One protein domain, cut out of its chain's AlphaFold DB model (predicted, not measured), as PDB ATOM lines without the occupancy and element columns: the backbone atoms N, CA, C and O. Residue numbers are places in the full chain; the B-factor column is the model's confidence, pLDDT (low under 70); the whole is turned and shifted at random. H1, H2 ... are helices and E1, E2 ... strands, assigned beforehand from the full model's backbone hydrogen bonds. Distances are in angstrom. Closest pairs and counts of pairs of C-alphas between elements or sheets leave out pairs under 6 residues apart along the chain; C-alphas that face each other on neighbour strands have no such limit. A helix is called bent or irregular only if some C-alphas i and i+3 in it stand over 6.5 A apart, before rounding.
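What this domain is: This is residues 4 to 45 of the 121 residues of the protein "HTH luxR-type domain-containing protein" of Streptomyces sp. SID13031 (UniProt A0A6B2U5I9). A small sheet of three short strands has a single helix, H1, packed slantwise over one of its faces, while the other face is bare of named elements. The end of the helix and the residues after it, 40 to 45, stick out past the sheet, and the loop of residues 14 to 22 between E2 and E3 lies at the other end of the long axis. The printed part has 42 residues, with three named strands and then one named helix in the order E1, E2, E3, H1; the sheet runs E1, E2, E3, all antiparallel, and the class is mixed, helices and strands. The whole is only just loose, close to compact, with a radius of gyration of the C-alphas of 11.1 A and spans of 30 by 24 by 14 A.

Where its parts are: E1 is residues 4 to 6, 6.6 A from first to last C-alpha, and begins at C-alpha 4 at (155.000, 148.431, 126.249). After a tight link of 2 residues comes E2, residues 9 to 13, 13.6 A long and the longest strand by residues. A short link of 9 residues leads to E3, residues 23 to 26, 9.9 A long, which begins at C-alpha 23 at (164.408, 152.603, 128.291). A tight link of 2 residues then leads to H1, residues 29 to 43, 20.6 A long, which ends at C-alpha 43 at (148.299, 138.511, 119.963) and is not bent.

How they stand to each other: E1, E2 and E3 form a meander, each strand the antiparallel neighbour of the one before. E1 and E2 are a hairpin with 159 degrees between their directions; N 6 and O 9 are 2.9 A apart and N 11 and O 4 are 2.8 A apart, both within hydrogen-bond range. E2 and E3 are a hairpin at 154 degrees, with N 24 and O 12 within hydrogen-bond range at 2.8 A. The edge strands E1 and E3 are apart. H1 is on one face of the sheet, which gives two layers, a helix on one face of a sheet. Its height over the sheet is 9.9 A, and it lies over E1 and E2. On the local plane its line and that of E1 stand at 59.7 degrees, slantwise to the strands but only just. The closest C-alphas of E2 and H1 are those of Val 10 and Val 32, 5.8 A apart; those of E1 and H1 are Ile 5 and Arg 36, 7.5 A apart. In H1 every O i to N i+4 pair is within hydrogen-bond range.

The domain as a whole: The two C-alphas farthest apart are those of Val 21 and Arg 44, at 31.0 A. Residues 40 to 45, of which 40 to 43 belong to H1, stand free. The printed part has no cut and no long link between its named elements. The mean pLDDT of the printed part is 93.4, and no printed residue is under 70.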
ATOM      1  N   VAL A   4     156.210 147.847 125.664       93.50
ATOM      2  CA  VAL A   4     155.000 148.431 126.249       93.50
ATOM      3  C   VAL A   4     154.489 149.543 125.350       93.50
ATOM      4  O   VAL A   4     155.252 150.421 124.959       93.50
ATOM      5  N   ILE A   5     153.205 149.494 125.006       95.31
ATOM      6  CA  ILE A   5     152.542 150.485 124.157       95.31
ATOM      7  C   ILE A   5     151.525 151.227 125.026       95.31
ATOM      8  O   ILE A   5     150.647 150.600 125.616       95.31
ATOM      9  N   PHE A   6     151.636 152.550 125.097       94.06
ATOM     10  CA  PHE A   6     150.736 153.423 125.847       94.06
ATOM     11  C   PHE A   6     150.194 154.503 124.919       94.06
ATOM     12  O   PHE A   6     150.895 155.464 124.621       94.06
ATOM     13  N   GLY A   7     148.953 154.346 124.456       92.38
ATOM     14  CA  GLY A   7     148.336 155.309 123.542       92.38
ATOM     15  C   GLY A   7     149.150 155.482 122.256       92.38
ATOM     16  O   GLY A   7     149.173 154.584 121.409       92.38
ATOM     17  N   ASP A   8     149.798 156.640 122.134       95.19
ATOM     18  CA  ASP A   8     150.635 157.091 121.020       95.19
ATOM     19  C   ASP A   8     152.150 156.993 121.296       95.19
ATOM     20  O   ASP A   8     152.955 157.493 120.513       95.19
ATOM     21  N   ALA A   9     152.553 156.323 122.378       96.94
ATOM     22  CA  ALA A   9     153.947 156.092 122.728       96.94
ATOM     23  C   ALA A   9     154.269 154.599 122.837       96.94
ATOM     24  O   ALA A   9     153.439 153.773 123.231       96.94
ATOM     25  N   VAL A  10     155.517 154.249 122.533       97.12
ATOM     26  CA  VAL A  10     156.062 152.911 122.764       97.12
ATOM     27  C   VAL A  10     157.352 152.984 123.570       97.12
ATOM     28  O   VAL A  10     158.233 153.796 123.286       97.12
ATOM     29  N   VAL A  11     157.450 152.126 124.582       95.00
ATOM     30  CA  VAL A  11     158.583 152.016 125.499       95.00
ATOM     31  C   VAL A  11     159.294 150.688 125.263       95.00
ATOM     32  O   VAL A  11     158.683 149.616 125.313       95.00
ATOM     33  N   LEU A  12     160.599 150.774 125.019       92.44
ATOM     34  CA  LEU A  12     161.495 149.647 124.777       92.44
ATOM     35  C   LEU A  12     162.672 149.726 125.749       92.44
ATOM     36  O   LEU A  12     163.248 150.796 125.920       92.44
ATOM     37  N   GLY A  13     163.052 148.609 126.370       91.94
ATOM     38  CA  GLY A  13     164.313 148.550 127.118       91.94
ATOM     39  C   GLY A  13     165.502 148.780 126.179       91.94
ATOM     40  O   GLY A  13     165.499 148.248 125.070       91.94
ATOM     41  N   ILE A  14     166.494 149.565 126.612       91.25
ATOM     42  CA  ILE A  14     167.734 149.784 125.839       91.25
ATOM     43  C   ILE A  14     168.473 148.453 125.660       91.25
ATOM     44  O   ILE A  14     168.928 148.141 124.561       91.25
ATOM     45  N   ASP A  15     168.529 147.655 126.729       90.31
ATOM     46  CA  ASP A  15     168.999 146.276 126.702       90.31
ATOM     47  C   ASP A  15     167.814 145.319 126.962       90.31
ATOM     48  O   ASP A  15     167.177 145.386 128.017       90.31
ATOM     49  N   PRO A  16     167.476 144.413 126.022       83.12
ATOM     50  CA  PRO A  16     166.415 143.425 126.211       83.12
ATOM     51  C   PRO A  16     166.658 142.408 127.338       83.12
ATOM     52  O   PRO A  16     165.702 141.726 127.721       83.12
ATOM     53  N   GLN A  17     167.903 142.257 127.802       88.06
ATOM     54  CA  GLN A  17     168.318 141.312 128.842       88.06
ATOM     55  C   GLN A  17     168.550 141.990 130.200       88.06
ATOM     56  O   GLN A  17     168.429 141.326 131.229       88.06
ATOM     57  N   ASP A  18     168.817 143.300 130.217       89.19
ATOM     58  CA  ASP A  18     169.038 144.081 131.436       89.19
ATOM     59  C   ASP A  18     168.182 145.358 131.474       89.19
ATOM     60  O   ASP A  18     168.480 146.392 130.879       89.19
ATOM     61  N   ASN A  19     167.111 145.302 132.265       82.56
ATOM     62  CA  ASN A  19     166.186 146.420 132.433       82.56
ATOM     63  C   ASN A  19     166.769 147.599 133.243       82.56
ATOM     64  O   ASN A  19     166.120 148.644 133.310       82.56
ATOM     65  N   SER A  20     167.931 147.451 133.889       89.56
ATOM     66  CA  SER A  20     168.543 148.514 134.701       89.56
ATOM     67  C   SER A  20     169.226 149.598 133.861       89.56
ATOM     68  O   SER A  20     169.357 150.733 134.317       89.56
ATOM     69  N   VAL A  21     169.587 149.274 132.614       92.25
ATOM     70  CA  VAL A  21     170.250 150.181 131.662       92.25
ATOM     71  C   VAL A  21     169.350 151.363 131.275       92.25
ATOM     72  O   VAL A  21     169.837 152.443 130.947       92.25
ATOM     73  N   GLY A  22     168.030 151.177 131.346       92.62
ATOM     74  CA  GLY A  22     167.029 152.192 131.032       92.62
ATOM     75  C   GLY A  22     166.160 151.823 129.831       92.62
ATOM     76  O   GLY A  22     166.165 150.690 129.343       92.62
ATOM     77  N   ALA A  23     165.380 152.795 129.359       93.44
ATOM     78  CA  ALA A  23     164.408 152.603 128.291       93.44
ATOM     79  C   ALA A  23     164.406 153.770 127.297       93.44
ATOM     80  O   ALA A  23     164.703 154.911 127.649       93.44
ATOM     81  N   VAL A  24     164.022 153.470 126.060       93.75
ATOM     82  CA  VAL A  24     163.748 154.447 125.008       93.75
ATOM     83  C   VAL A  24     162.241 154.590 124.856       93.75
ATOM     84  O   VAL A  24     161.521 153.592 124.772       93.75
ATOM     85  N   VAL A  25     161.773 155.837 124.798       96.00
ATOM     86  CA  VAL A  25     160.375 156.172 124.518       96.00
ATOM     87  C   VAL A  25     160.285 156.772 123.121       96.00
ATOM     88  O   VAL A  25     160.857 157.831 122.854       96.00
ATOM     89  N   HIS A  26     159.556 156.113 122.224       96.12
ATOM     90  CA  HIS A  26     159.287 156.624 120.884       96.12
ATOM     91  C   HIS A  26     157.850 157.137 120.780       96.12
ATOM     92  O   HIS A  26     156.908 156.409 121.077       96.12
ATOM     93  N   HIS A  27     157.707 158.361 120.269       96.38
ATOM     94  CA  HIS A  27     156.425 158.988 119.907       96.38
ATOM     95  C   HIS A  27     156.245 159.093 118.382       96.38
ATOM     96  O   HIS A  27     155.301 159.696 117.882       96.38
ATOM     97  N   SER A  28     157.195 158.556 117.608       97.19
ATOM     98  CA  SER A  28     157.099 158.557 116.150       97.19
ATOM     99  C   SER A  28     155.943 157.665 115.716       97.19
ATOM    100  O   SER A  28     155.959 156.466 115.995       97.19
ATOM    101  N   ILE A  29     154.995 158.235 114.969       96.69
ATOM    102  CA  ILE A  29     153.817 157.531 114.442       96.69
ATOM    103  C   ILE A  29     154.222 156.236 113.724       96.69
ATOM    104  O   ILE A  29     153.610 155.193 113.928       96.69
ATOM    105  N   ALA A  30     155.293 156.276 112.923       97.12
ATOM    106  CA  ALA A  30     155.776 155.104 112.196       97.12
ATOM    107  C   ALA A  30     156.244 153.982 113.138       97.12
ATOM    108  O   ALA A  30     155.903 152.819 112.933       97.12
ATOM    109  N   VAL A  31     156.992 154.328 114.190       95.81
ATOM    110  CA  VAL A  31     157.517 153.353 115.162       95.81
ATOM    111  C   VAL A  31     156.388 152.781 116.017       95.81
ATOM    112  O   VAL A  31     156.347 151.578 116.261       95.81
ATOM    113  N   VAL A  32     155.444 153.625 116.429       97.00
ATOM    114  CA  VAL A  32     154.274 153.218 117.216       97.00
ATOM    115  C   VAL A  32     153.387 152.268 116.411       97.00
ATOM    116  O   VAL A  32     152.992 151.223 116.925       97.00
ATOM    117  N   ASN A  33     153.130 152.572 115.136       96.69
ATOM    118  CA  ASN A  33     152.355 151.693 114.259       96.69
ATOM    119  C   ASN A  33     153.067 150.359 114.016       96.69
ATOM    120  O   ASN A  33     152.431 149.312 114.098       96.69
ATOM    121  N   LEU A  34     154.384 150.374 113.793       95.88
ATOM    122  CA  LEU A  34     155.169 149.145 113.658       95.88
ATOM    123  C   LEU A  34     155.082 148.277 114.921       95.88
ATOM    124  O   LEU A  34     154.849 147.074 114.830       95.88
ATOM    125  N   ALA A  35     155.242 148.881 116.100       95.12
ATOM    126  CA  ALA A  35     155.134 148.181 117.375       95.12
ATOM    127  C   ALA A  35     153.733 147.594 117.598       95.12
ATOM    128  O   ALA A  35     153.614 146.470 118.087       95.12
ATOM    129  N   ARG A  36     152.681 148.326 117.210       96.00
ATOM    130  CA  ARG A  36     151.292 147.858 117.281       96.00
ATOM    131  C   ARG A  36     151.059 146.661 116.368       96.00
ATOM    132  O   ARG A  36     150.582 145.643 116.847       96.00
ATOM    133  N   GLU A  37     151.456 146.738 115.102       96.00
ATOM    134  CA  GLU A  37     151.332 145.608 114.169       96.00
ATOM    135  C   GLU A  37     152.120 144.383 114.642       96.00
ATOM    136  O   GLU A  37     151.657 143.244 114.539       96.00
ATOM    137  N   TYR A  38     153.300 144.610 115.220       94.50
ATOM    138  CA  TYR A  38     154.090 143.547 115.820       94.50
ATOM    139  C   TYR A  38     153.357 142.897 117.001       94.50
ATOM    140  O   TYR A  38     153.242 141.674 117.043       94.50
ATOM    141  N   TYR A  39     152.801 143.690 117.920       94.25
ATOM    142  CA  TYR A  39     151.973 143.182 119.016       94.25
ATOM    143  C   TYR A  39     150.757 142.398 118.503       94.25
ATOM    144  O   TYR A  39     150.577 141.249 118.897       94.25
ATOM    145  N   GLU A  40     149.979 142.955 117.573       95.00
ATOM    146  CA  GLU A  40     148.785 142.312 116.997       95.00
ATOM    147  C   GLU A  40     149.112 140.998 116.272       95.00
ATOM    148  O   GLU A  40     148.311 140.063 116.219       95.00
ATOM    149  N   SER A  41     150.308 140.895 115.692       94.69
ATOM    150  CA  SER A  41     150.816 139.659 115.099       94.69
ATOM    151  C   SER A  41     151.025 138.562 116.152       94.69
ATOM    152  O   SER A  41     150.628 137.415 115.925       94.69
ATOM    153  N   TYR A  42     151.610 138.892 117.308       92.75
ATOM    154  CA  TYR A  42     151.757 137.936 118.412       92.75
ATOM    155  C   TYR A  42     150.420 137.630 119.078       92.75
ATOM    156  O   TYR A  42     150.130 136.467 119.326       92.75
ATOM    157  N   TRP A  43     149.595 138.650 119.308       91.88
ATOM    158  CA  TRP A  43     148.299 138.511 119.963       91.88
ATOM    159  C   TRP A  43     147.370 137.562 119.202       91.88
ATOM    160  O   TRP A  43     146.819 136.642 119.791       91.88
ATOM    161  N   ARG A  44     147.287 137.689 117.870       90.38
ATOM    162  CA  ARG A  44     146.497 136.776 117.021       90.38
ATOM    163  C   ARG A  44     146.956 135.315 117.042       90.38
ATOM    164  O   ARG A  44     146.201 134.452 116.613       90.38
ATOM    165  N   ARG A  45     148.197 135.045 117.454       87.06
ATOM    166  CA  ARG A  45     148.781 133.695 117.532       87.06
ATOM    167  C   ARG A  45     148.920 133.197 118.966       87.06
ATOM    168  O   ARG A  45     149.461 132.116 119.164       87.06
TER     169      ARG A  45